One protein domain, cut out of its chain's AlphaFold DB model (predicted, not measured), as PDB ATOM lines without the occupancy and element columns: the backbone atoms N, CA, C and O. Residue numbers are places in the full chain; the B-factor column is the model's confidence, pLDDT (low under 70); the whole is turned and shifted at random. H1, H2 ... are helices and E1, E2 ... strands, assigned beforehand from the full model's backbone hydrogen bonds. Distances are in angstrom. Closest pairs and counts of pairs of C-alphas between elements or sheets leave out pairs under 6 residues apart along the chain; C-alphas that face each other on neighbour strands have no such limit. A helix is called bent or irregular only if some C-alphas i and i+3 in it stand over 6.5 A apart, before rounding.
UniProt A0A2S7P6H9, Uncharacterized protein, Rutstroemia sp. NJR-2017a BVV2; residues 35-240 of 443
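AT A GLANCE: This is residues 35 to 240 of the 443 residues of an uncharacterized protein of Rutstroemia sp. NJR-2017a BVV2 (UniProt A0A2S7P6H9). One large, strongly twisted sheet of nine strands curls round helix H2, with the short helix H1 on the opposite face over E1 and the longest helix, H3, beside the strands near E6 and E3. The bent strand E1 joins two wings, E3, E4, E5 and E8 in one and E9, E7 and E6 in the other, with E2 paired along its later part. After H3 an unnamed stretch, residues 214 to 240, runs back to E8. The printed part has 206 residues with three named helices and nine named strands; along the chain the strands E1 to E6 come first, then H1, then E7 and E8, then H2, then E9 and last H3; the sheet is branched, each of its neighbour pairs is antiparallel, and the class is mixed, helices and strands. It is compact, with a radius of gyration of the C-alphas of 17.3 A and spans of 51 by 42 by 32 A.

HOW THE PARTS SIT: E1, residues 35 to 46, bends by 75 degrees at residue 38. It forms a hairpin with E2, residues 49 to 53, with N 44 and O 51 3.1 A apart. E3, residues 61 to 66, is on the same side of E1 as E2, with N 35 and O 64 at 2.9 A. E3, E4, residues 74 to 85, and E5, residues 93 to 103, form a meander, each strand the antiparallel neighbour of the one before; N 63 and O 77 are 2.9 A apart, N 80 and O 98 3.0 A. E8, residues 157 to 160, is an edge strand beside E5, with N 99 and O 159 at 3.0 A. On the other side of E1 is E9, residues 190 to 196, with N 43 and O 192 at 2.8 A. E7, residues 145 to 151, is next, with N 148 and O 193 at 2.8 A, then the edge strand E6, residues 116 to 119, with N 119 and O 147 at 2.8 A. H2, residues 173 to 186, is on the sheet; its C-alpha Ser 186 is 6.1 A from that of Thr 157, the closest of H2 and E8. H1, residues 127 to 135, is on the opposite face at a height over the sheet of 7.8 A; the closest C-alphas of E1 and H1, Val 41 and Ile 133, are 6.2 A apart. H3, residues 199 to 213, is on the sheet at a height of 7.3 A; the closest C-alphas of E6 and H3, Leu 116 and Asp 210, are 7.2 A apart. Every O i to N i+4 pair is within hydrogen-bond range in H1 and H2, and 10 of 11 in H3.

IN THESE COORDINATES: E1 begins at C-alpha 35, (135.713, 192.798, 241.465), and is 28.9 A long; E4 measures 34.4 A and E5 32.2 A. H2 is 19.9 A long, and H3, 21.8 A, ends at C-alpha 213, (142.196, 188.074, 227.021).

THE WHOLE: The two C-alphas farthest apart, Lys 89 and Asn 113, are 52.5 A apart. The printed part has no cut; the links E5 to E6 and E8 to H2 are long. Residues 233 to 234 pair with residues 159 to 160 of E8. Mean pLDDT of the printed part is 80.1, with 42 residues under 70, among them 110 to 124 and 218 to 228.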
ATOM      1  N   ILE A  35     135.038 192.756 240.166       79.81
ATOM      2  CA  ILE A  35     135.713 192.798 241.465       79.81
ATOM      3  C   ILE A  35     136.031 194.252 241.792       79.81
ATOM      4  O   ILE A  35     136.596 194.967 240.966       79.81
ATOM      5  N   THR A  36     135.714 194.686 243.007       81.12
ATOM      6  CA  THR A  36     135.967 196.056 243.461       81.12
ATOM      7  C   THR A  36     136.730 196.089 244.776       81.12
ATOM      8  O   THR A  36     136.647 195.157 245.570       81.12
ATOM      9  N   ASP A  37     137.404 197.211 245.026       81.94
ATOM     10  CA  ASP A  37     138.014 197.572 246.312       81.94
ATOM     11  C   ASP A  37     139.188 196.683 246.781       81.94
ATOM     12  O   ASP A  37     139.493 196.587 247.975       81.94
ATOM     13  N   LEU A  38     139.918 196.070 245.843       83.81
ATOM     14  CA  LEU A  38     141.110 195.287 246.177       83.81
ATOM     15  C   LEU A  38     142.258 196.215 246.605       83.81
ATOM     16  O   LEU A  38     142.617 197.102 245.827       83.81
ATOM     17  N   PRO A  39     142.868 196.039 247.792       85.81
ATOM     18  CA  PRO A  39     144.098 196.743 248.145       85.81
ATOM     19  C   PRO A  39     145.243 196.245 247.265       85.81
ATOM     20  O   PRO A  39     145.425 195.034 247.118       85.81
ATOM     21  N   VAL A  40     146.006 197.171 246.680       90.81
ATOM     22  CA  VAL A  40     147.079 196.810 245.748       90.81
ATOM     23  C   VAL A  40     148.340 197.641 245.926       90.81
ATOM     24  O   VAL A  40     148.288 198.808 246.315       90.81
ATOM     25  N   VAL A  41     149.466 197.053 245.523       92.12
ATOM     26  CA  VAL A  41     150.710 197.773 245.237       92.12
ATOM     27  C   VAL A  41     151.024 197.664 243.759       92.12
ATOM     28  O   VAL A  41     150.993 196.577 243.190       92.12
ATOM     29  N   ILE A  42     151.364 198.785 243.134       93.94
ATOM     30  CA  ILE A  42     151.839 198.836 241.755       93.94
ATOM     31  C   ILE A  42     153.328 199.137 241.773       93.94
ATOM     32  O   ILE A  42     153.758 200.097 242.410       93.94
ATOM     33  N   ARG A  43     154.100 198.338 241.040       93.00
ATOM     34  CA  ARG A  43     155.527 198.543 240.802       93.00
ATOM     35  C   ARG A  43     155.795 198.695 239.316       93.00
ATOM     36  O   ARG A  43     155.360 197.865 238.524       93.00
ATOM     37  N   TRP A  44     156.606 199.666 238.936       93.88
ATOM     38  CA  TRP A  44     157.125 199.772 237.574       93.88
ATOM     39  C   TRP A  44     158.575 200.231 237.593       93.88
ATOM     40  O   TRP A  44     159.133 200.549 238.643       93.88
ATOM     41  N   THR A  45     159.208 200.206 236.429       88.94
ATOM     42  CA  THR A  45     160.578 200.684 236.263       88.94
ATOM     43  C   THR A  45     160.586 201.821 235.264       88.94
ATOM     44  O   THR A  45     160.060 201.672 234.161       88.94
ATOM     45  N   ASN A  46     161.212 202.929 235.633       82.19
ATOM     46  CA  ASN A  46     161.442 204.069 234.760       82.19
ATOM     47  C   ASN A  46     162.912 204.470 234.913       82.19
ATOM     48  O   ASN A  46     163.391 204.551 236.035       82.19
ATOM     49  N   ASN A  47     163.651 204.654 233.815       77.06
ATOM     50  CA  ASN A  47     165.081 205.012 233.844       77.06
ATOM     51  C   ASN A  47     165.939 204.153 234.802       77.06
ATOM     52  O   ASN A  47     166.804 204.668 235.505       77.06
ATOM     53  N   SER A  48     165.683 202.841 234.841       76.12
ATOM     54  CA  SER A  48     166.364 201.866 235.711       76.12
ATOM     55  C   SER A  48     166.099 201.998 237.220       76.12
ATOM     56  O   SER A  48     166.584 201.159 237.977       76.12
ATOM     57  N   SER A  49     165.292 202.964 237.674       83.19
ATOM     58  CA  SER A  49     164.785 203.007 239.049       83.19
ATOM     59  C   SER A  49     163.455 202.269 239.170       83.19
ATOM     60  O   SER A  49     162.594 202.344 238.288       83.19
ATOM     61  N   ALA A  50     163.287 201.530 240.268       86.31
ATOM     62  CA  ALA A  50     162.010 200.932 240.628       86.31
ATOM     63  C   ALA A  50     161.140 201.968 241.350       86.31
ATOM     64  O   ALA A  50     161.598 202.631 242.276       86.31
ATOM     65  N   HIS A  51     159.889 202.070 240.923       92.12
ATOM     66  CA  HIS A  51     158.881 202.966 241.471       92.12
ATOM     67  C   HIS A  51     157.733 202.157 242.060       92.12
ATOM     68  O   HIS A  51     157.452 201.050 241.585       92.12
ATOM     69  N   PHE A  52     157.072 202.713 243.076       90.88
ATOM     70  CA  PHE A  52     156.008 202.045 243.814       90.88
ATOM     71  C   PHE A  52     154.874 203.006 244.176       90.88
ATOM     72  O   PHE A  52     155.110 204.119 244.639       90.88
ATOM     73  N   ILE A  53     153.631 202.537 244.055       92.25
ATOM     74  CA  ILE A  53     152.454 203.171 244.662       92.25
ATOM     75  C   ILE A  53     151.653 202.092 245.371       92.25
ATOM     76  O   ILE A  53     151.381 201.045 244.795       92.25
ATOM     77  N   GLY A  54     151.235 202.367 246.603       84.81
ATOM     78  CA  GLY A  54     150.284 201.514 247.314       84.81
ATOM     79  C   GLY A  54     150.431 201.496 248.828       84.81
ATOM     80  O   GLY A  54     149.755 200.704 249.456       84.81
ATOM     81  N   ALA A  55     151.270 202.353 249.426       80.25
ATOM     82  CA  ALA A  55     151.356 202.476 250.882       80.25
ATOM     83  C   ALA A  55     149.967 202.664 251.525       80.25
ATOM     84  O   ALA A  55     149.072 203.251 250.918       80.25
ATOM     85  N   GLU A  56     149.799 202.218 252.770       74.50
ATOM     86  CA  GLU A  56     148.513 202.139 253.478       74.50
ATOM     87  C   GLU A  56     147.749 203.472 253.440       74.50
ATOM     88  O   GLU A  56     146.555 203.529 253.140       74.50
ATOM     89  N   HIS A  57     148.467 204.578 253.630       73.31
ATOM     90  CA  HIS A  57     147.903 205.926 253.613       73.31
ATOM     91  C   HIS A  57     147.490 206.431 252.216       73.31
ATOM     92  O   HIS A  57     146.723 207.388 252.124       73.31
ATOM     93  N   HIS A  58     147.961 205.812 251.127       80.56
ATOM     94  CA  HIS A  58     147.503 206.117 249.766       80.56
ATOM     95  C   HIS A  58     146.110 205.538 249.487       80.56
ATOM     96  O   HIS A  58     145.408 206.054 248.615       80.56
ATOM     97  N   GLN A  59     145.721 204.473 250.205       80.56
ATOM     98  CA  GLN A  59     144.463 203.744 250.004       80.56
ATOM     99  C   GLN A  59     144.231 203.380 248.527       80.56
ATOM    100  O   GLN A  59     143.131 203.559 248.001       80.56
ATOM    101  N   LEU A  60     145.278 202.921 247.833       89.12
ATOM    102  CA  LEU A  60     145.180 202.545 246.426       89.12
ATOM    103  C   LEU A  60     144.303 201.295 246.287       89.12
ATOM    104  O   LEU A  60     144.597 200.255 246.879       89.12
ATOM    105  N   ARG A  61     143.242 201.398 245.480       88.50
ATOM    106  CA  ARG A  61     142.300 200.296 245.244       88.50
ATOM    107  C   ARG A  61     142.218 199.934 243.778       88.50
ATOM    108  O   ARG A  61     141.999 200.810 242.947       88.50
ATOM    109  N   MET A  62     142.345 198.652 243.472       90.50
ATOM    110  CA  MET A  62     142.094 198.101 242.147       90.50
ATOM    111  C   MET A  62     140.665 197.601 242.050       90.50
ATOM    112  O   MET A  62     140.103 197.022 242.980       90.50
ATOM    113  N   ASN A  63     140.106 197.801 240.873       87.12
ATOM    114  CA  ASN A  63     138.818 197.285 240.491       87.12
ATOM    115  C   ASN A  63     138.933 196.730 239.072       87.12
ATOM    116  O   ASN A  63     139.728 197.216 238.257       87.12
ATOM    117  N   ILE A  64     138.148 195.701 238.799       85.81
ATOM    118  CA  ILE A  64     138.166 194.947 237.560       85.81
ATOM    119  C   ILE A  64     136.726 194.773 237.112       85.81
ATOM    120  O   ILE A  64     135.891 194.285 237.872       85.81
ATOM    121  N   GLN A  65     136.436 195.142 235.873       83.88
ATOM    122  CA  GLN A  65     135.161 194.863 235.233       83.88
ATOM    123  C   GLN A  65     135.414 193.990 234.021       83.88
ATOM    124  O   GLN A  65     136.205 194.326 233.134       83.88
ATOM    125  N   LEU A  66     134.709 192.870 234.009       78.25
ATOM    126  CA  LEU A  66     134.568 192.010 232.862       78.25
ATOM    127  C   LEU A  66     133.185 192.251 232.257       78.25
ATOM    128  O   LEU A  66     132.189 192.431 232.957       78.25
ATOM    129  N   GLY A  67     133.125 192.291 230.935       74.06
ATOM    130  CA  GLY A  67     131.860 192.356 230.220       74.06
ATOM    131  C   GLY A  67     131.166 191.000 230.208       74.06
ATOM    132  O   GLY A  67     131.492 190.079 230.958       74.06
ATOM    133  N   THR A  68     130.211 190.859 229.302       74.44
ATOM    134  CA  THR A  68     129.543 189.576 229.048       74.44
ATOM    135  C   THR A  68     130.185 188.881 227.857       74.44
ATOM    136  O   THR A  68     130.892 189.512 227.083       74.44
ATOM    137  N   ASP A  69     129.890 187.604 227.629       70.50
ATOM    138  CA  ASP A  69     130.435 186.902 226.456       70.50
ATOM    139  C   ASP A  69     129.952 187.507 225.123       70.50
ATOM    140  O   ASP A  69     130.619 187.384 224.102       70.50
ATOM    141  N   LYS A  70     128.800 188.196 225.136       72.94
ATOM    142  CA  LYS A  70     128.251 188.905 223.969       72.94
ATOM    143  C   LYS A  70     128.882 190.282 223.764       72.94
ATOM    144  O   LYS A  70     129.041 190.702 222.626       72.94
ATOM    145  N   ASN A  71     129.222 190.957 224.861       73.88
ATOM    146  CA  ASN A  71     129.861 192.271 224.888       73.88
ATOM    147  C   ASN A  71     131.057 192.193 225.842       73.88
ATOM    148  O   ASN A  71     130.921 192.565 227.015       73.88
ATOM    149  N   PRO A  72     132.179 191.602 225.398       71.38
ATOM    150  CA  PRO A  72     133.338 191.415 226.247       71.38
ATOM    151  C   PRO A  72     134.007 192.764 226.499       71.38
ATOM    152  O   PRO A  72     134.464 193.457 225.591       71.38
ATOM    153  N   GLU A  73     134.103 193.097 227.775       77.69
ATOM    154  CA  GLU A  73     134.808 194.260 228.291       77.69
ATOM    155  C   GLU A  73     135.907 193.736 229.210       77.69
ATOM    156  O   GLU A  73     135.698 192.769 229.939       77.69
ATOM    157  N   LEU A  74     137.083 194.343 229.167       81.88
ATOM    158  CA  LEU A  74     138.111 194.116 230.170       81.88
ATOM    159  C   LEU A  74     138.636 195.482 230.560       81.88
ATOM    160  O   LEU A  74     139.245 196.177 229.746       81.88
ATOM    161  N   LEU A  75     138.348 195.874 231.791       86.25
ATOM    162  CA  LEU A  75     138.708 197.176 232.310       86.25
ATOM    163  C   LEU A  75     139.321 197.013 233.690       86.25
ATOM    164  O   LEU A  75     138.685 196.489 234.603       86.25
ATOM    165  N   PHE A  76     140.537 197.514 233.835       88.56
ATOM    166  CA  PHE A  76     141.184 197.683 235.123       88.56
ATOM    167  C   PHE A  76     141.182 199.164 235.467       88.56
ATOM    168  O   PHE A  76     141.586 199.988 234.643       88.56
ATOM    169  N   TRP A  77     140.759 199.516 236.679       91.19
ATOM    170  CA  TRP A  77     140.965 200.869 237.179       91.19
ATOM    171  C   TRP A  77     141.445 200.887 238.618       91.19
ATOM    172  O   TRP A  77     140.955 200.173 239.495       91.19
ATOM    173  N   PHE A  78     142.407 201.765 238.843       92.69
ATOM    174  CA  PHE A  78     143.072 201.967 240.110       92.69
ATOM    175  C   PHE A  78     142.659 203.329 240.639       92.69
ATOM    176  O   PHE A  78     142.982 204.361 240.047       92.69
ATOM    177  N   SER A  79     141.890 203.337 241.722       91.38
ATOM    178  CA  SER A  79     141.409 204.561 242.344       91.38
ATOM    179  C   SER A  79     142.338 204.990 243.463       91.38
ATOM    180  O   SER A  79     142.664 204.195 244.347       91.38
ATOM    181  N   ILE A  80     142.691 206.270 243.451       92.31
ATOM    182  CA  ILE A  80     143.493 206.902 244.490       92.31
ATOM    183  C   ILE A  80     142.864 208.222 244.911       92.31
ATOM    184  O   ILE A  80     142.282 208.932 244.090       92.31
ATOM    185  N   SER A  81     142.966 208.556 246.195       91.44
ATOM    186  CA  SER A  81     142.433 209.804 246.738       91.44
ATOM    187  C   SER A  81     143.558 210.696 247.241       91.44
ATOM    188  O   SER A  81     144.354 210.298 248.081       91.44
ATOM    189  N   VAL A  82     143.598 211.932 246.750       92.25
ATOM    190  CA  VAL A  82     144.585 212.941 247.137       92.25
ATOM    191  C   VAL A  82     143.918 214.102 247.856       92.25
ATOM    192  O   VAL A  82     142.834 214.561 247.483       92.25
ATOM    193  N   SER A  83     144.583 214.605 248.889       92.44
ATOM    194  CA  SER A  83     144.133 215.791 249.613       92.44
ATOM    195  C   SER A  83     144.727 217.047 248.984       92.44
ATOM    196  O   SER A  83     145.942 217.184 248.848       92.44
ATOM    197  N   VAL A  84     143.870 217.989 248.601       92.81
ATOM    198  CA  VAL A  84     144.254 219.226 247.910       92.81
ATOM    199  C   VAL A  84     143.490 220.428 248.445       92.81
ATOM    200  O   VAL A  84     142.460 220.306 249.099       92.81
ATOM    201  N   SER A  85     143.965 221.624 248.130       92.25
ATOM    202  CA  SER A  85     143.223 222.872 248.306       92.25
ATOM    203  C   SER A  85     142.869 223.475 246.947       92.25
ATOM    204  O   SER A  85     143.461 223.125 245.927       92.25
ATOM    205  N   ALA A  86     141.866 224.356 246.909       87.12
ATOM    206  CA  ALA A  86     141.419 224.974 245.656       87.12
ATOM    207  C   ALA A  86     142.475 225.900 245.023       87.12
ATOM    208  O   ALA A  86     142.437 226.139 243.826       87.12
ATOM    209  N   ASN A  87     143.371 226.452 245.839       83.31
ATOM    210  CA  ASN A  87     144.519 227.260 245.444       83.31
ATOM    211  C   ASN A  87     145.458 227.400 246.662       83.31
ATOM    212  O   ASN A  87     145.023 227.114 247.786       83.31
ATOM    213  N   PRO A  88     146.685 227.927 246.501       81.75
ATOM    214  CA  PRO A  88     147.685 227.946 247.573       81.75
ATOM    215  C   PRO A  88     147.261 228.741 248.816       81.75
ATOM    216  O   PRO A  88     147.721 228.482 249.925       81.75
ATOM    217  N   LYS A  89     146.358 229.714 248.650       81.56
ATOM    218  CA  LYS A  89     145.889 230.597 249.726       81.56
ATOM    219  C   LYS A  89     144.647 230.055 250.443       81.56
ATOM    220  O   LYS A  89     144.312 230.556 251.516       81.56
ATOM    221  N   SER A  90     143.972 229.053 249.877       82.38
ATOM    222  CA  SER A  90     142.740 228.476 250.419       82.38
ATOM    223  C   SER A  90     143.014 227.687 251.697       82.38
ATOM    224  O   SER A  90     143.805 226.744 251.707       82.38
ATOM    225  N   SER A  91     142.305 228.005 252.782       81.06
ATOM    226  CA  SER A  91     142.328 227.221 254.024       81.06
ATOM    227  C   SER A  91     141.606 225.877 253.878       81.06
ATOM    228  O   SER A  91     142.011 224.908 254.514       81.06
ATOM    229  N   HIS A  92     140.600 225.797 253.004       86.62
ATOM    230  CA  HIS A  92     139.790 224.597 252.817       86.62
ATOM    231  C   HIS A  92     140.559 223.481 252.101       86.62
ATOM    232  O   HIS A  92     141.033 223.671 250.974       86.62
ATOM    233  N   ILE A  93     140.629 222.321 252.758       90.69
ATOM    234  CA  ILE A  93     141.143 221.059 252.219       90.69
ATOM    235  C   ILE A  93     139.967 220.269 251.640       90.69
ATOM    236  O   ILE A  93     138.871 220.253 252.199       90.69
ATOM    237  N   ARG A  94     140.186 219.646 250.487       90.56
ATOM    238  CA  ARG A  94     139.231 218.816 249.760       90.56
ATOM    239  C   ARG A  94     139.935 217.541 249.321       90.56
ATOM    240  O   ARG A  94     141.078 217.594 248.878       90.56
ATOM    241  N   THR A  95     139.224 216.425 249.351       91.38
ATOM    242  CA  THR A  95     139.711 215.169 248.775       91.38
ATOM    243  C   THR A  95     139.277 215.069 247.319       91.38
ATOM    244  O   THR A  95     138.125 215.357 246.973       91.38
ATOM    245  N   LYS A  96     140.204 214.682 246.446       91.44
ATOM    246  CA  LYS A  96     139.969 214.452 245.023       91.44
ATOM    247  C   LYS A  96     140.399 213.043 244.657       91.44
ATOM    248  O   LYS A  96     141.471 212.613 245.055       91.44
ATOM    249  N   SER A  97     139.565 212.353 243.890       91.19
ATOM    250  CA  SER A  97     139.874 211.015 243.394       91.19
ATOM    251  C   SER A  97     140.474 211.111 241.996       91.19
ATOM    252  O   SER A  97     139.982 211.893 241.178       91.19
ATOM    253  N   LEU A  98     141.515 210.329 241.744       92.50
ATOM    254  CA  LEU A  98     142.075 210.069 240.424       92.50
ATOM    255  C   LEU A  98     141.881 208.586 240.112       92.50
ATOM    256  O   LEU A  98     141.857 207.757 241.026       92.50
ATOM    257  N   TYR A  99     141.761 208.264 238.827       92.44
ATOM    258  CA  TYR A  99     141.612 206.888 238.366       92.44
ATOM    259  C   TYR A  99     142.634 206.607 237.273       92.44
ATOM    260  O   TYR A  99     142.555 207.211 236.209       92.44
ATOM    261  N   PHE A 100     143.579 205.705 237.523       93.75
ATOM    262  CA  PHE A 100     144.427 205.156 236.466       93.75
ATOM    263  C   PHE A 100     143.692 203.986 235.816       93.75
ATOM    264  O   PHE A 100     143.278 203.068 236.515       93.75
ATOM    265  N   VAL A 101     143.480 204.042 234.505       91.25
ATOM    266  CA  VAL A 101     142.606 203.128 233.769       91.25
ATOM    267  C   VAL A 101     143.390 202.433 232.666       91.25
ATOM    268  O   VAL A 101     144.054 203.076 231.852       91.25
ATOM    269  N   VAL A 102     143.263 201.109 232.619       89.94
ATOM    270  CA  VAL A 102     143.886 200.236 231.626       89.94
ATOM    271  C   VAL A 102     142.785 199.420 230.960       89.94
ATOM    272  O   VAL A 102     142.080 198.643 231.608       89.94
ATOM    273  N   LYS A 103     142.633 199.613 229.650       86.06
ATOM    274  CA  LYS A 103     141.673 198.882 228.820       86.06
ATOM    275  C   LYS A 103     142.279 197.571 228.337       86.06
ATOM    276  O   LYS A 103     143.476 197.496 228.078       86.06
ATOM    277  N   GLY A 104     141.442 196.565 228.129       82.06
ATOM    278  CA  GLY A 104     141.867 195.266 227.618       82.06
ATOM    279  C   GLY A 104     142.420 195.298 226.194       82.06
ATOM    280  O   GLY A 104     143.162 194.393 225.816       82.06
ATOM    281  N   SER A 105     142.074 196.309 225.392       82.31
ATOM    282  CA  SER A 105     142.708 196.543 224.092       82.31
ATOM    283  C   SER A 105     144.170 196.926 224.244       82.31
ATOM    284  O   SER A 105     144.985 196.381 223.518       82.31
ATOM    285  N   LEU A 106     144.516 197.768 225.228       86.56
ATOM    286  CA  LEU A 106     145.887 198.233 225.483       86.56
ATOM    287  C   LEU A 106     146.855 197.105 225.847       86.56
ATOM    288  O   LEU A 106     148.061 197.291 225.740       86.56
ATOM    289  N   ILE A 107     146.350 195.951 226.280       85.38
ATOM    290  CA  ILE A 107     147.167 194.796 226.647       85.38
ATOM    291  C   ILE A 107     147.851 194.248 225.391       85.38
ATOM    292  O   ILE A 107     147.183 193.919 224.413       85.38
ATOM    293  N   ASP A 108     149.181 194.169 225.420       80.00
ATOM    294  CA  ASP A 108     149.997 193.651 224.322       80.00
ATOM    295  C   ASP A 108     149.894 192.124 224.267       80.00
ATOM    296  O   ASP A 108     150.384 191.432 225.159       80.00
ATOM    297  N   ARG A 109     149.236 191.615 223.224       72.75
ATOM    298  CA  ARG A 109     148.970 190.181 223.022       72.75
ATOM    299  C   ARG A 109     149.869 189.540 221.979       72.75
ATOM    300  O   ARG A 109     149.865 188.319 221.869       72.75
ATOM    301  N   ASP A 110     150.607 190.346 221.223       60.66
ATOM    302  CA  ASP A 110     151.376 189.871 220.074       60.66
ATOM    303  C   ASP A 110     152.757 189.353 220.483       60.66
ATOM    304  O   ASP A 110     153.388 188.615 219.727       60.66
ATOM    305  N   THR A 111     153.241 189.713 221.677       53.97
ATOM    306  CA  THR A 111     154.638 189.470 222.056       53.97
ATOM    307  C   THR A 111     154.887 188.242 222.926       53.97
ATOM    308  O   THR A 111     156.030 187.816 222.972       53.97
ATOM    309  N   ASP A 112     153.879 187.650 223.579       52.97
ATOM    310  CA  ASP A 112     153.965 186.387 224.339       52.97
ATOM    311  C   ASP A 112     152.562 185.981 224.835       52.97
ATOM    312  O   ASP A 112     151.774 186.845 225.222       52.97
ATOM    313  N   ASN A 113     152.295 184.681 225.028       55.72
ATOM    314  CA  ASN A 113     151.093 184.180 225.735       55.72
ATOM    315  C   ASN A 113     150.958 184.672 227.202       55.72
ATOM    316  O   ASN A 113     150.001 184.324 227.883       55.72
ATOM    317  N   ASN A 114     151.897 185.489 227.694       59.75
ATOM    318  CA  ASN A 114     152.016 185.954 229.078       59.75
ATOM    319  C   ASN A 114     151.758 187.470 229.213       59.75
ATOM    320  O   ASN A 114     152.482 188.168 229.928       59.75
ATOM    321  N   CYS A 115     150.776 188.007 228.485       59.78
ATOM    322  CA  CYS A 115     150.407 189.429 228.539       59.78
ATOM    323  C   CYS A 115     149.842 189.863 229.907       59.78
ATOM    324  O   CYS A 115     150.081 190.989 230.348       59.78
ATOM    325  N   LEU A 116     149.168 188.928 230.588       64.56
ATOM    326  CA  LEU A 116     148.817 188.948 232.004       64.56
ATOM    327  C   LEU A 116     149.275 187.622 232.617       64.56
ATOM    328  O   LEU A 116     148.607 186.604 232.472       64.56
ATOM    329  N   SER A 117     150.431 187.609 233.277       62.69
ATOM    330  CA  SER A 117     150.922 186.410 233.967       62.69
ATOM    331  C   SER A 117     150.723 186.548 235.467       62.69
ATOM    332  O   SER A 117     151.165 187.550 236.039       62.69
ATOM    333  N   LEU A 118     150.122 185.533 236.085       63.47
ATOM    334  CA  LEU A 118     150.077 185.414 237.535       63.47
ATOM    335  C   LEU A 118     151.344 184.721 238.045       63.47
ATOM    336  O   LEU A 118     151.696 183.640 237.577       63.47
ATOM    337  N   ASP A 119     152.023 185.342 239.000       63.75
ATOM    338  CA  ASP A 119     153.205 184.794 239.659       63.75
ATOM    339  C   ASP A 119     152.941 184.674 241.163       63.75
ATOM    340  O   ASP A 119     152.650 185.670 241.831       63.75
ATOM    341  N   TYR A 120     153.045 183.447 241.674       63.19
ATOM    342  CA  TYR A 120     152.916 183.110 243.094       63.19
ATOM    343  C   TYR A 120     154.283 182.899 243.770       63.19
ATOM    344  O   TYR A 120     154.351 182.614 244.960       63.19
ATOM    345  N   SER A 121     155.394 183.004 243.028       55.81
ATOM    346  CA  SER A 121     156.728 182.728 243.568       55.81
ATOM    347  C   SER A 121     157.310 183.942 244.298       55.81
ATOM    348  O   SER A 121     157.675 184.949 243.694       55.81
ATOM    349  N   GLN A 122     157.416 183.826 245.621       53.78
ATOM    350  CA  GLN A 122     157.958 184.858 246.509       53.78
ATOM    351  C   GLN A 122     159.496 184.972 246.434       53.78
ATOM    352  O   GLN A 122     160.067 186.056 246.570       53.78
ATOM    353  N   SER A 123     160.207 183.905 246.076       50.44
ATOM    354  CA  SER A 123     161.682 183.869 246.072       50.44
ATOM    355  C   SER A 123     162.386 184.787 245.051       50.44
ATOM    356  O   SER A 123     163.609 184.763 244.947       50.44
ATOM    357  N   LYS A 124     161.647 185.606 244.289       62.69
ATOM    358  CA  LYS A 124     162.176 186.430 243.186       62.69
ATOM    359  C   LYS A 124     162.159 187.940 243.424       62.69
ATOM    360  O   LYS A 124     162.684 188.677 242.587       62.69
ATOM    361  N   TYR A 125     161.533 188.435 244.493       70.81
ATOM    362  CA  TYR A 125     161.353 189.879 244.682       70.81
ATOM    363  C   TYR A 125     162.411 190.483 245.608       70.81
ATOM    364  O   TYR A 125     162.799 189.889 246.608       70.81
ATOM    365  N   CYS A 126     162.886 191.682 245.266       74.00
ATOM    366  CA  CYS A 126     163.846 192.407 246.093       74.00
ATOM    367  C   CYS A 126     163.204 192.918 247.392       74.00
ATOM    368  O   CYS A 126     161.986 193.101 247.469       74.00
ATOM    369  N   PHE A 127     164.046 193.218 248.383       77.06
ATOM    370  CA  PHE A 127     163.644 193.730 249.696       77.06
ATOM    371  C   PHE A 127     162.677 194.927 249.617       77.06
ATOM    372  O   PHE A 127     161.641 194.927 250.278       77.06
ATOM    373  N   ASP A 128     162.942 195.893 248.733       79.12
ATOM    374  CA  ASP A 128     162.099 197.089 248.571       79.12
ATOM    375  C   ASP A 128     160.665 196.762 248.125       79.12
ATOM    376  O   ASP A 128     159.708 197.454 248.485       79.12
ATOM    377  N   THR A 129     160.497 195.683 247.351       80.50
ATOM    378  CA  THR A 129     159.174 195.222 246.916       80.50
ATOM    379  C   THR A 129     158.391 194.674 248.106       80.50
ATOM    380  O   THR A 129     157.237 195.049 248.297       80.50
ATOM    381  N   TYR A 130     159.032 193.863 248.951       79.94
ATOM    382  CA  TYR A 130     158.420 193.342 250.174       79.94
ATOM    383  C   TYR A 130     158.061 194.438 251.166       79.94
ATOM    384  O   TYR A 130     156.944 194.451 251.681       79.94
ATOM    385  N   ALA A 131     158.970 195.387 251.384       81.62
ATOM    386  CA  ALA A 131     158.711 196.536 252.239       81.62
ATOM    387  C   ALA A 131     157.487 197.325 251.746       81.62
ATOM    388  O   ALA A 131     156.610 197.662 252.536       81.62
ATOM    389  N   SER A 132     157.377 197.550 250.434       82.19
ATOM    390  CA  SER A 132     156.237 198.262 249.839       82.19
ATOM    391  C   SER A 132     154.911 197.507 249.992       82.19
ATOM    392  O   SER A 132     153.899 198.128 250.304       82.19
ATOM    393  N   ILE A 133     154.909 196.180 249.811       82.19
ATOM    394  CA  ILE A 133     153.728 195.316 250.000       82.19
ATOM    395  C   ILE A 133     153.284 195.318 251.464       82.19
ATOM    396  O   ILE A 133     152.107 195.536 251.751       82.19
ATOM    397  N   ARG A 134     154.228 195.164 252.397       79.44
ATOM    398  CA  ARG A 134     153.947 195.230 253.835       79.44
ATOM    399  C   ARG A 134     153.386 196.596 254.228       79.44
ATOM    400  O   ARG A 134     152.378 196.667 254.921       79.44
ATOM    401  N   ASN A 135     153.991 197.673 253.728       80.88
ATOM    402  CA  ASN A 135     153.538 199.043 253.971       80.88
ATOM    403  C   ASN A 135     152.153 199.332 253.385       80.88
ATOM    404  O   ASN A 135     151.555 200.333 253.757       80.88
ATOM    405  N   ALA A 136     151.655 198.511 252.460       74.31
ATOM    406  CA  ALA A 136     150.301 198.596 251.921       74.31
ATOM    407  C   ALA A 136     149.256 197.858 252.771       74.31
ATOM    408  O   ALA A 136     148.071 197.890 252.439       74.31
ATOM    409  N   GLY A 137     149.682 197.168 253.835       74.06
ATOM    410  CA  GLY A 137     148.814 196.312 254.641       74.06
ATOM    411  C   GLY A 137     148.341 195.059 253.898       74.06
ATOM    412  O   GLY A 137     147.331 194.470 254.277       74.06
ATOM    413  N   ILE A 138     149.032 194.658 252.825       76.19
ATOM    414  CA  ILE A 138     148.762 193.405 252.116       76.19
ATOM    415  C   ILE A 138     149.488 192.290 252.869       76.19
ATOM    416  O   ILE A 138     150.700 192.369 253.074       76.19
ATOM    417  N   THR A 139     148.743 191.269 253.292       67.44
ATOM    418  CA  THR A 139     149.280 190.104 254.000       67.44
ATOM    419  C   THR A 139     150.370 189.435 253.166       67.44
ATOM    420  O   THR A 139     150.206 189.234 251.962       67.44
ATOM    421  N   THR A 140     151.505 189.142 253.797       59.06
ATOM    422  CA  THR A 140     152.691 188.577 253.138       59.06
ATOM    423  C   THR A 140     152.869 187.088 253.419       59.06
ATOM    424  O   THR A 140     153.957 186.569 253.189       59.06
ATOM    425  N   ASP A 141     151.860 186.394 253.952       62.59
ATOM    426  CA  ASP A 141     151.930 184.942 254.099       62.59
ATOM    427  C   ASP A 141     152.159 184.289 252.728       62.59
ATOM    428  O   ASP A 141     151.616 184.714 251.706       62.59
ATOM    429  N   GLU A 142     153.054 183.299 252.693       52.53
ATOM    430  CA  GLU A 142     153.725 182.879 251.458       52.53
ATOM    431  C   GLU A 142     152.767 182.393 250.353       52.53
ATOM    432  O   GLU A 142     153.038 182.532 249.159       52.53
ATOM    433  N   SER A 143     151.601 181.887 250.756       57.84
ATOM    434  CA  SER A 143     150.538 181.352 249.904       57.84
ATOM    435  C   SER A 143     149.500 182.390 249.451       57.84
ATOM    436  O   SER A 143     148.653 182.089 248.603       57.84
ATOM    437  N   SER A 144     149.546 183.614 249.983       67.69
ATOM    438  CA  SER A 144     148.492 184.616 249.810       67.69
ATOM    439  C   SER A 144     148.909 185.822 248.970       67.69
ATOM    440  O   SER A 144     148.143 186.771 248.871       67.69
ATOM    441  N   LEU A 145     150.074 185.827 248.318       77.06
ATOM    442  CA  LEU A 145     150.461 186.928 247.431       77.06
ATOM    443  C   LEU A 145     150.245 186.556 245.963       77.06
ATOM    444  O   LEU A 145     150.760 185.555 245.472       77.06
ATOM    445  N   CYS A 146     149.515 187.403 245.244       78.88
ATOM    446  CA  CYS A 146     149.305 187.296 243.809       78.88
ATOM    447  C   CYS A 146     149.962 188.488 243.108       78.88
ATOM    448  O   CYS A 146     149.669 189.645 243.418       78.88
ATOM    449  N   CYS A 147     150.832 188.211 242.137       83.88
ATOM    450  CA  CYS A 147     151.468 189.223 241.304       83.88
ATOM    451  C   CYS A 147     150.996 189.093 239.857       83.88
ATOM    452  O   CYS A 147     151.160 188.040 239.248       83.88
ATOM    453  N   THR A 148     150.465 190.172 239.289       84.31
ATOM    454  CA  THR A 148     150.064 190.248 237.881       84.31
ATOM    455  C   THR A 148     151.001 191.187 237.132       84.31
ATOM    456  O   THR A 148     151.119 192.364 237.477       84.31
ATOM    457  N   LEU A 149     151.664 190.688 236.089       86.62
ATOM    458  CA  LEU A 149     152.441 191.524 235.169       86.62
ATOM    459  C   LEU A 149     151.534 192.078 234.068       86.62
ATOM    460  O   LEU A 149     150.946 191.303 233.327       86.62
ATOM    461  N   PHE A 150     151.493 193.399 233.921       88.69
ATOM    462  CA  PHE A 150     150.857 194.091 232.806       88.69
ATOM    463  C   PHE A 150     151.909 194.447 231.757       88.69
ATOM    464  O   PHE A 150     152.892 195.130 232.063       88.69
ATOM    465  N   LYS A 151     151.692 194.002 230.516       89.12
ATOM    466  CA  LYS A 151     152.407 194.467 229.320       89.12
ATOM    467  C   LYS A 151     151.407 195.168 228.406       89.12
ATOM    468  O   LYS A 151     150.421 194.557 228.003       89.12
ATOM    469  N   LEU A 152     151.646 196.437 228.101       89.19
ATOM    470  CA  LEU A 152     150.766 197.254 227.279       89.19
ATOM    471  C   LEU A 152     151.462 197.670 225.981       89.19
ATOM    472  O   LEU A 152     152.643 198.021 225.995       89.19
ATOM    473  N   HIS A 153     150.731 197.676 224.869       88.19
ATOM    474  CA  HIS A 153     151.247 198.187 223.599       88.19
ATOM    475  C   HIS A 153     151.252 199.730 223.586       88.19
ATOM    476  O   HIS A 153     152.100 200.359 222.942       88.19
ATOM    477  N   ASP A 154     150.367 200.345 224.376       90.50
ATOM    478  CA  ASP A 154     150.289 201.787 224.595       90.50
ATOM    479  C   ASP A 154     150.023 202.143 226.073       90.50
ATOM    480  O   ASP A 154     149.841 201.276 226.924       90.50
ATOM    481  N   HIS A 155     150.088 203.427 226.397       91.38
ATOM    482  CA  HIS A 155     150.002 203.966 227.748       91.38
ATOM    483  C   HIS A 155     148.591 203.862 228.347       91.38
ATOM    484  O   HIS A 155     147.583 203.977 227.649       91.38
ATOM    485  N   GLY A 156     148.512 203.668 229.667       90.81
ATOM    486  CA  GLY A 156     147.245 203.791 230.390       90.81
ATOM    487  C   GLY A 156     146.836 205.259 230.560       90.81
ATOM    488  O   GLY A 156     147.648 206.167 230.410       90.81
ATOM    489  N   THR A 157     145.573 205.502 230.907       91.69
ATOM    490  CA  THR A 157     145.007 206.860 231.001       91.69
ATOM    491  C   THR A 157     144.695 207.214 232.447       91.69
ATOM    492  O   THR A 157     144.076 206.416 233.152       91.69
ATOM    493  N   VAL A 158     145.048 208.421 232.896       92.75
ATOM    494  CA  VAL A 158     144.630 208.923 234.213       92.75
ATOM    495  C   VAL A 158     143.452 209.878 234.070       92.75
ATOM    496  O   VAL A 158     143.556 210.953 233.489       92.75
ATOM    497  N   PHE A 159     142.316 209.521 234.660       91.50
ATOM    498  CA  PHE A 159     141.153 210.392 234.764       91.50
ATOM    499  C   PHE A 159     141.260 211.261 236.012       91.50
ATOM    500  O   PHE A 159     141.440 210.773 237.133       91.50
ATOM    501  N   MET A 160     141.106 212.566 235.815       91.38
ATOM    502  CA  MET A 160     141.327 213.600 236.819       91.38
ATOM    503  C   MET A 160     140.096 214.496 236.988       91.38
ATOM    504  O   MET A 160     139.326 214.688 236.044       91.38
ATOM    505  N   PRO A 161     139.881 215.083 238.179       90.19
ATOM    506  CA  PRO A 161     138.839 216.086 238.353       90.19
ATOM    507  C   PRO A 161     139.101 217.294 237.441       90.19
ATOM    508  O   PRO A 161     140.251 217.735 237.337       90.19
ATOM    509  N   PRO A 162     138.058 217.876 236.828       89.31
ATOM    510  CA  PRO A 162     138.221 219.082 236.037       89.31
ATOM    511  C   PRO A 162     138.588 220.251 236.953       89.31
ATOM    512  O   PRO A 162     138.051 220.404 238.060       89.31
ATOM    513  N   CYS A 163     139.495 221.085 236.468       84.56
ATOM    514  CA  CYS A 163     139.818 222.374 237.046       84.56
ATOM    515  C   CYS A 163     139.137 223.462 236.205       84.56
ATOM    516  O   CYS A 163     139.321 223.486 234.992       84.56
ATOM    517  N   GLN A 164     138.336 224.330 236.831       74.50
ATOM    518  CA  GLN A 164     137.669 225.434 236.126       74.50
ATOM    519  C   GLN A 164     138.588 226.657 236.021       74.50
ATOM    520  O   GLN A 164     138.958 227.033 234.916       74.50
ATOM    521  N   ASP A 165     139.015 227.212 237.160       78.62
ATOM    522  CA  ASP A 165     139.706 228.511 237.175       78.62
ATOM    523  C   ASP A 165     141.181 228.425 237.590       78.62
ATOM    524  O   ASP A 165     142.030 229.115 237.030       78.62
ATOM    525  N   CYS A 166     141.503 227.580 238.576       85.62
ATOM    526  CA  CYS A 166     142.834 227.502 239.186       85.62
ATOM    527  C   CYS A 166     143.210 226.053 239.522       85.62
ATOM    528  O   CYS A 166     142.395 225.370 240.158       85.62
ATOM    529  N   PRO A 167     144.436 225.598 239.190       90.50
ATOM    530  CA  PRO A 167     144.889 224.251 239.523       90.50
ATOM    531  C   PRO A 167     144.798 223.963 241.025       90.50
ATOM    532  O   PRO A 167     145.089 224.824 241.862       90.50
ATOM    533  N   PHE A 168     144.455 222.725 241.376       92.62
ATOM    534  CA  PHE A 168     144.438 222.244 242.753       92.62
ATOM    535  C   PHE A 168     145.846 222.273 243.351       92.62
ATOM    536  O   PHE A 168     146.820 221.916 242.695       92.62
ATOM    537  N   THR A 169     145.993 222.690 244.604       93.38
ATOM    538  CA  THR A 169     147.301 222.722 245.279       93.38
ATOM    539  C   THR A 169     147.417 221.546 246.251       93.38
ATOM    540  O   THR A 169     146.611 221.489 247.189       93.38
ATOM    541  N   PRO A 170     148.381 220.623 246.063       93.25
ATOM    542  CA  PRO A 170     148.700 219.565 247.024       93.25
ATOM    543  C   PRO A 170     148.908 220.107 248.442       93.25
ATOM    544  O   PRO A 170     149.500 221.172 248.626       93.25
ATOM    545  N   ILE A 171     148.412 219.390 249.455       92.56
ATOM    546  CA  ILE A 171     148.552 219.836 250.854       92.56
ATOM    547  C   ILE A 171     149.903 219.488 251.491       92.56
ATOM    548  O   ILE A 171     150.230 220.059 252.528       92.56
ATOM    549  N   SER A 172     150.653 218.552 250.908       90.75
ATOM    550  CA  SER A 172     151.950 218.079 251.405       90.75
ATOM    551  C   SER A 172     152.838 217.589 250.260       90.75
ATOM    552  O   SER A 172     152.332 217.297 249.172       90.75
ATOM    553  N   ASP A 173     154.142 217.463 250.529       89.31
ATOM    554  CA  ASP A 173     155.115 216.906 249.579       89.31
ATOM    555  C   ASP A 173     154.763 215.465 249.207       89.31
ATOM    556  O   ASP A 173     154.722 215.145 248.027       89.31
ATOM    557  N   ASN A 174     154.328 214.643 250.169       90.12
ATOM    558  CA  ASN A 174     153.885 213.270 249.898       90.12
ATOM    559  C   ASN A 174     152.751 213.207 248.860       90.12
ATOM    560  O   ASN A 174     152.740 212.326 248.007       90.12
ATOM    561  N   VAL A 175     151.789 214.142 248.906       91.88
ATOM    562  CA  VAL A 175     150.711 214.192 247.904       91.88
ATOM    563  C   VAL A 175     151.249 214.620 246.539       91.88
ATOM    564  O   VAL A 175     150.807 214.101 245.517       91.88
ATOM    565  N   LEU A 176     152.180 215.573 246.509       93.25
ATOM    566  CA  LEU A 176     152.814 216.008 245.270       93.25
ATOM    567  C   LEU A 176     153.642 214.879 244.639       93.25
ATOM    568  O   LEU A 176     153.546 214.658 243.435       93.25
ATOM    569  N   ASP A 177     154.412 214.148 245.436       92.06
ATOM    570  CA  ASP A 177     155.211 213.020 244.966       92.06
ATOM    571  C   ASP A 177     154.319 211.881 244.483       92.06
ATOM    572  O   ASP A 177     154.536 211.361 243.395       92.06
ATOM    573  N   LEU A 178     153.218 211.600 245.182       93.31
ATOM    574  CA  LEU A 178     152.215 210.649 244.714       93.31
ATOM    575  C   LEU A 178     151.624 211.022 243.342       93.31
ATOM    576  O   LEU A 178     151.401 210.149 242.505       93.31
ATOM    577  N   LEU A 179     151.380 212.311 243.083       94.69
ATOM    578  CA  LEU A 179     150.924 212.777 241.768       94.69
ATOM    579  C   LEU A 179     151.994 212.575 240.686       94.69
ATOM    580  O   LEU A 179     151.653 212.150 239.585       94.69
ATOM    581  N   LYS A 180     153.274 212.830 240.991       93.75
ATOM    582  CA  LYS A 180     154.388 212.565 240.060       93.75
ATOM    583  C   LYS A 180     154.532 211.074 239.768       93.75
ATOM    584  O   LYS A 180     154.733 210.695 238.619       93.75
ATOM    585  N   GLU A 181     154.398 210.233 240.788       93.62
ATOM    586  CA  GLU A 181     154.437 208.779 240.650       93.62
ATOM    587  C   GLU A 181     153.269 208.284 239.784       93.62
ATOM    588  O   GLU A 181     153.482 207.519 238.848       93.62
ATOM    589  N   MET A 182     152.051 208.796 239.990       94.25
ATOM    590  CA  MET A 182     150.903 208.488 239.123       94.25
ATOM    591  C   MET A 182     151.124 208.939 237.669       94.25
ATOM    592  O   MET A 182     150.726 208.235 236.743       94.25
ATOM    593  N   GLN A 183     151.766 210.092 237.458       94.94
ATOM    594  CA  GLN A 183     152.127 210.572 236.121       94.94
ATOM    595  C   GLN A 183     153.180 209.677 235.463       94.94
ATOM    596  O   GLN A 183     153.046 209.324 234.297       94.94
ATOM    597  N   SER A 184     154.207 209.273 236.211       94.81
ATOM    598  CA  SER A 184     155.236 208.331 235.757       94.81
ATOM    599  C   SER A 184     154.621 206.976 235.393       94.81
ATOM    600  O   SER A 184     154.912 206.435 234.327       94.81
ATOM    601  N   LEU A 185     153.712 206.462 236.228       95.00
ATOM    602  CA  LEU A 185     152.982 205.225 235.972       95.00
ATOM    603  C   LEU A 185     152.121 205.315 234.706       95.00
ATOM    604  O   LEU A 185     152.084 204.349 233.948       95.00
ATOM    605  N   SER A 186     151.470 206.453 234.431       93.38
ATOM    606  CA  SER A 186     150.663 206.590 233.210       93.38
ATOM    607  C   SER A 186     151.503 206.476 231.937       93.38
ATOM    608  O   SER A 186     151.019 205.980 230.928       93.38
ATOM    609  N   GLN A 187     152.791 206.824 232.005       93.38
ATOM    610  CA  GLN A 187     153.745 206.639 230.909       93.38
ATOM    611  C   GLN A 187     154.370 205.234 230.871       93.38
ATOM    612  O   GLN A 187     155.073 204.892 229.920       93.38
ATOM    613  N   ALA A 188     154.128 204.377 231.863       92.81
ATOM    614  CA  ALA A 188     154.676 203.029 231.875       92.81
ATOM    615  C   ALA A 188     153.865 202.093 230.965       92.81
ATOM    616  O   ALA A 188     152.651 201.960 231.094       92.81
ATOM    617  N   LYS A 189     154.558 201.371 230.078       92.25
ATOM    618  CA  LYS A 189     153.972 200.272 229.284       92.25
ATOM    619  C   LYS A 189     154.092 198.910 229.965       92.25
ATOM    620  O   LYS A 189     153.553 197.917 229.492       92.25
ATOM    621  N   ARG A 190     154.855 198.835 231.057       91.44
ATOM    622  CA  ARG A 190     155.103 197.601 231.807       91.44
ATOM    623  C   ARG A 190     155.094 197.896 233.295       91.44
ATOM    624  O   ARG A 190     155.894 198.703 233.763       91.44
ATOM    625  N   PHE A 191     154.227 197.219 234.031       92.94
ATOM    626  CA  PHE A 191     154.143 197.340 235.483       92.94
ATOM    627  C   PHE A 191     153.610 196.045 236.097       92.94
ATOM    628  O   PHE A 191     152.993 195.226 235.424       92.94
ATOM    629  N   ARG A 192     153.889 195.833 237.379       90.75
ATOM    630  CA  ARG A 192     153.404 194.703 238.170       90.75
ATOM    631  C   ARG A 192     152.414 195.202 239.204       90.75
ATOM    632  O   ARG A 192     152.640 196.248 239.805       90.75
ATOM    633  N   VAL A 193     151.357 194.436 239.417       91.19
ATOM    634  CA  VAL A 193     150.353 194.687 240.447       91.19
ATOM    635  C   VAL A 193     150.391 193.536 241.436       91.19
ATOM    636  O   VAL A 193     150.295 192.380 241.039       91.19
ATOM    637  N   PHE A 194     150.539 193.862 242.711       87.31
ATOM    638  CA  PHE A 194     150.548 192.920 243.817       87.31
ATOM    639  C   PHE A 194     149.254 193.064 244.601       87.31
ATOM    640  O   PHE A 194     148.898 194.176 244.998       87.31
ATOM    641  N   ILE A 195     148.568 191.947 244.813       85.12
ATOM    642  CA  ILE A 195     147.312 191.857 245.557       85.12
ATOM    643  C   ILE A 195     147.375 190.660 246.502       85.12
ATOM    644  O   ILE A 195     148.098 189.696 246.235       85.12
ATOM    645  N   SER A 196     146.580 190.677 247.569       78.12
ATOM    646  CA  SER A 196     146.361 189.450 248.335       78.12
ATOM    647  C   SER A 196     145.522 188.469 247.500       78.12
ATOM    648  O   SER A 196     144.499 188.837 246.920       78.12
ATOM    649  N   SER A 197     145.975 187.223 247.414       67.38
ATOM    650  CA  SER A 197     145.287 186.035 246.927       67.38
ATOM    651  C   SER A 197     144.122 185.760 247.894       67.38
ATOM    652  O   SER A 197     144.168 184.980 248.839       67.38
ATOM    653  N   GLY A 198     143.046 186.525 247.724       59.66
ATOM    654  CA  GLY A 198     141.807 186.399 248.491       59.66
ATOM    655  C   GLY A 198     141.006 185.156 248.090       59.66
ATOM    656  O   GLY A 198     139.879 185.266 247.609       59.66
ATOM    657  N   GLY A 199     141.592 183.973 248.281       58.25
ATOM    658  CA  GLY A 199     140.942 182.672 248.119       58.25
ATOM    659  C   GLY A 199     140.542 182.299 246.683       58.25
ATOM    660  O   GLY A 199     140.843 182.990 245.710       58.25
ATOM    661  N   ALA A 200     139.822 181.179 246.553       55.66
ATOM    662  CA  ALA A 200     139.456 180.547 245.275       55.66
ATOM    663  C   ALA A 200     138.674 181.447 244.289       55.66
ATOM    664  O   ALA A 200     138.677 181.205 243.077       55.66
ATOM    665  N   VAL A 201     138.011 182.496 244.788       66.00
ATOM    666  CA  VAL A 201     137.250 183.460 243.975       66.00
ATOM    667  C   VAL A 201     138.173 184.287 243.076       66.00
ATOM    668  O   VAL A 201     137.870 184.475 241.903       66.00
ATOM    669  N   LEU A 202     139.329 184.731 243.578       71.31
ATOM    670  CA  LEU A 202     140.290 185.474 242.760       71.31
ATOM    671  C   LEU A 202     140.929 184.579 241.699       71.31
ATOM    672  O   LEU A 202     141.014 184.988 240.546       71.31
ATOM    673  N   SER A 203     141.312 183.348 242.045       70.12
ATOM    674  CA  SER A 203     141.920 182.408 241.092       70.12
ATOM    675  C   SER A 203     140.988 182.091 239.917       70.12
ATOM    676  O   SER A 203     141.384 182.223 238.762       70.12
ATOM    677  N   SER A 204     139.723 181.761 240.198       71.31
ATOM    678  CA  SER A 204     138.705 181.517 239.160       71.31
ATOM    679  C   SER A 204     138.390 182.762 238.318       71.31
ATOM    680  O   SER A 204     138.175 182.667 237.103       71.31
ATOM    681  N   PHE A 205     138.418 183.953 238.922       77.06
ATOM    682  CA  PHE A 205     138.250 185.209 238.193       77.06
ATOM    683  C   PHE A 205     139.436 185.499 237.263       77.06
ATOM    684  O   PHE A 205     139.239 185.894 236.114       77.06
ATOM    685  N   TRP A 206     140.664 185.228 237.708       76.62
ATOM    686  CA  TRP A 206     141.867 185.349 236.883       76.62
ATOM    687  C   TRP A 206     141.900 184.349 235.726       76.62
ATOM    688  O   TRP A 206     142.253 184.735 234.614       76.62
ATOM    689  N   GLU A 207     141.455 183.106 235.926       75.25
ATOM    690  CA  GLU A 207     141.260 182.155 234.819       75.25
ATOM    691  C   GLU A 207     140.254 182.676 233.785       75.25
ATOM    692  O   GLU A 207     140.407 182.465 232.579       75.25
ATOM    693  N   THR A 208     139.209 183.362 234.251       77.50
ATOM    694  CA  THR A 208     138.205 183.976 233.376       77.50
ATOM    695  C   THR A 208     138.797 185.148 232.595       77.50
ATOM    696  O   THR A 208     138.532 185.276 231.398       77.50
ATOM    697  N   ILE A 209     139.645 185.965 233.228       77.12
ATOM    698  CA  ILE A 209     140.412 187.024 232.559       77.12
ATOM    699  C   ILE A 209     141.322 186.427 231.489       77.12
ATOM    700  O   ILE A 209     141.237 186.861 230.348       77.12
ATOM    701  N   ASP A 210     142.121 185.408 231.810       73.06
ATOM    702  CA  ASP A 210     143.023 184.760 230.848       73.06
ATOM    703  C   ASP A 210     142.262 184.221 229.623       73.06
ATOM    704  O   ASP A 210     142.628 184.475 228.473       73.06
ATOM    705  N   LYS A 211     141.125 183.549 229.855       71.06
ATOM    706  CA  LYS A 211     140.233 183.087 228.780       71.06
ATOM    707  C   LYS A 211     139.711 184.242 227.926       71.06
ATOM    708  O   LYS A 211     139.698 184.120 226.702       71.06
ATOM    709  N   ARG A 212     139.299 185.353 228.543       68.19
ATOM    710  CA  ARG A 212     138.751 186.525 227.839       68.19
ATOM    711  C   ARG A 212     139.821 187.365 227.144       68.19
ATOM    712  O   ARG A 212     139.537 187.915 226.087       68.19
ATOM    713  N   CYS A 213     141.050 187.412 227.656       66.00
ATOM    714  CA  CYS A 213     142.196 188.074 227.021       66.00
ATOM    715  C   CYS A 213     142.529 187.498 225.639       66.00
ATOM    716  O   CYS A 213     143.107 188.202 224.813       66.00
ATOM    717  N   ARG A 214     142.098 186.266 225.340       65.25
ATOM    718  CA  ARG A 214     142.181 185.671 223.996       65.25
ATOM    719  C   ARG A 214     141.124 186.195 223.005       65.25
ATOM    720  O   ARG A 214     141.250 185.930 221.816       65.25
ATOM    721  N   GLY A 215     140.097 186.925 223.453       64.62
ATOM    722  CA  GLY A 215     138.997 187.437 222.619       64.62
ATOM    723  C   GLY A 215     139.073 188.943 222.330       64.62
ATOM    724  O   GLY A 215     139.763 189.689 223.017       64.62
ATOM    725  N   THR A 216     138.371 189.431 221.308       67.56
ATOM    726  CA  THR A 216     138.325 190.867 220.957       67.56
ATOM    727  C   THR A 216     137.436 191.638 221.939       67.56
ATOM    728  O   THR A 216     136.305 191.222 222.166       67.56
ATOM    729  N   PHE A 217     137.916 192.752 222.510       72.19
ATOM    730  CA  PHE A 217     137.131 193.585 223.438       72.19
ATOM    731  C   PHE A 217     136.472 194.762 222.726       72.19
ATOM    732  O   PHE A 217     137.011 195.295 221.758       72.19
ATOM    733  N   THR A 218     135.327 195.202 223.241       63.16
ATOM    734  CA  THR A 218     134.691 196.443 222.795       63.16
ATOM    735  C   THR A 218     135.390 197.639 223.442       63.16
ATOM    736  O   THR A 218     135.392 197.759 224.661       63.16
ATOM    737  N   ASP A 219     135.973 198.535 222.641       61.62
ATOM    738  CA  ASP A 219     136.727 199.713 223.115       61.62
ATOM    739  C   ASP A 219     135.868 200.895 223.600       61.62
ATOM    740  O   ASP A 219     136.394 201.947 223.994       61.62
ATOM    741  N   ASP A 220     134.544 200.748 223.585       56.00
ATOM    742  CA  ASP A 220     133.615 201.829 223.901       56.00
ATOM    743  C   ASP A 220     133.358 201.958 225.410       56.00
ATOM    744  O   ASP A 220     132.409 201.413 225.964       56.00
ATOM    745  N   PHE A 221     134.223 202.724 226.079       56.41
ATOM    746  CA  PHE A 221     134.119 203.023 227.514       56.41
ATOM    747  C   PHE A 221     133.786 204.489 227.816       56.41
ATOM    748  O   PHE A 221     133.642 204.866 228.981       56.41
ATOM    749  N   THR A 222     133.626 205.341 226.794       48.81
ATOM    750  CA  THR A 222     133.185 206.740 227.001       48.81
ATOM    751  C   THR A 222     131.750 206.828 227.535       48.81
ATOM    752  O   THR A 222     131.325 207.853 228.074       48.81
ATOM    753  N   THR A 223     131.013 205.722 227.449       45.25
ATOM    754  CA  THR A 223     129.643 205.546 227.925       45.25
ATOM    755  C   THR A 223     129.553 205.000 229.358       45.25
ATOM    756  O   THR A 223     128.498 205.147 229.983       45.25
ATOM    757  N   GLN A 224     130.640 204.482 229.948       54.16
ATOM    758  CA  GLN A 224     130.652 203.899 231.300       54.16
ATOM    759  C   GLN A 224     130.761 204.951 232.417       54.16
ATOM    760  O   GLN A 224     131.676 204.960 233.240       54.16
ATOM    761  N   LYS A 225     129.756 205.832 232.484       51.44
ATOM    762  CA  LYS A 225     129.573 206.854 233.537       51.44
ATOM    763  C   LYS A 225     129.489 206.291 234.967       51.44
ATOM    764  O   LYS A 225     129.441 207.079 235.907       51.44
ATOM    765  N   SER A 226     129.412 204.969 235.131       54.69
ATOM    766  CA  SER A 226     129.374 204.276 236.422       54.69
ATOM    767  C   SER A 226     130.756 204.075 237.051       54.69
ATOM    768  O   SER A 226     130.833 203.973 238.271       54.69
ATOM    769  N   VAL A 227     131.834 204.035 236.258       59.81
ATOM    770  CA  VAL A 227     133.177 203.654 236.742       59.81
ATOM    771  C   VAL A 227     133.922 204.837 237.371       59.81
ATOM    772  O   VAL A 227     134.593 204.695 238.393       59.81
ATOM    773  N   TYR A 228     133.776 206.033 236.798       68.75
ATOM    774  CA  TYR A 228     134.398 207.261 237.293       68.75
ATOM    775  C   TYR A 228     133.434 208.449 237.200       68.75
ATOM    776  O   TYR A 228     132.464 208.452 236.442       68.75
ATOM    777  N   LYS A 229     133.673 209.476 238.026       71.94
ATOM    778  CA  LYS A 229     132.740 210.603 238.185       71.94
ATOM    779  C   LYS A 229     132.530 211.349 236.862       71.94
ATOM    780  O   LYS A 229     133.471 211.632 236.122       71.94
ATOM    781  N   LYS A 230     131.281 211.747 236.595       72.75
ATOM    782  CA  LYS A 230     130.924 212.552 235.415       72.75
ATOM    783  C   LYS A 230     131.739 213.853 235.374       72.75
ATOM    784  O   LYS A 230     131.798 214.576 236.366       72.75
ATOM    785  N   GLY A 231     132.298 214.167 234.203       79.69
ATOM    786  CA  GLY A 231     133.034 215.412 233.949       79.69
ATOM    787  C   GLY A 231     134.532 215.353 234.252       79.69
ATOM    788  O   GLY A 231     135.175 216.396 234.240       79.69
ATOM    789  N   MET A 232     135.087 214.171 234.534       86.75
ATOM    790  CA  MET A 232     136.538 213.992 234.611       86.75
ATOM    791  C   MET A 232     137.202 214.180 233.245       86.75
ATOM    792  O   MET A 232     136.590 213.943 232.205       86.75
ATOM    793  N   VAL A 233     138.453 214.623 233.277       89.38
ATOM    794  CA  VAL A 233     139.297 214.885 232.107       89.38
ATOM    795  C   VAL A 233     140.494 213.937 232.109       89.38
ATOM    796  O   VAL A 233     140.931 213.509 233.177       89.38
ATOM    797  N   CYS A 234     141.009 213.597 230.931       89.81
ATOM    798  CA  CYS A 234     142.082 212.615 230.769       89.81
ATOM    799  C   CYS A 234     143.452 213.297 230.754       89.81
ATOM    800  O   CYS A 234     143.646 214.229 229.982       89.81
ATOM    801  N   ASP A 235     144.381 212.826 231.586       89.00
ATOM    802  CA  ASP A 235     145.803 213.201 231.608       89.00
ATOM    803  C   ASP A 235     146.081 214.717 231.664       89.00
ATOM    804  O   ASP A 235     147.147 215.203 231.285       89.00
ATOM    805  N   GLU A 236     145.136 215.490 232.202       92.50
ATOM    806  CA  GLU A 236     145.255 216.938 232.376       92.50
ATOM    807  C   GLU A 236     146.024 217.280 233.662       92.50
ATOM    808  O   GLU A 236     145.493 217.885 234.597       92.50
ATOM    809  N   TRP A 237     147.307 216.907 233.711       92.44
ATOM    810  CA  TRP A 237     148.186 217.104 234.877       92.44
ATOM    811  C   TRP A 237     148.313 218.571 235.306       92.44
ATOM    812  O   TRP A 237     148.529 218.851 236.483       92.44
ATOM    813  N   LYS A 238     148.072 219.518 234.385       91.31
ATOM    814  CA  LYS A 238     147.986 220.960 234.672       91.31
ATOM    815  C   LYS A 238     146.870 221.330 235.659       91.31
ATOM    816  O   LYS A 238     146.879 222.433 236.194       91.31
ATOM    817  N   ASN A 239     145.922 220.426 235.923       91.81
ATOM    818  CA  ASN A 239     144.879 220.612 236.934       91.81
ATOM    819  C   ASN A 239     145.422 220.556 238.367       91.81
ATOM    820  O   ASN A 239     144.687 220.899 239.293       91.81
ATOM    821  N   PHE A 240     146.676 220.147 238.562       91.12
ATOM    822  CA  PHE A 240     147.364 220.168 239.846       91.12
ATOM    823  C   PHE A 240     148.610 221.054 239.759       91.12
ATOM    824  O   PHE A 240     149.329 221.060 238.764       91.12
TER     825      PHE A 240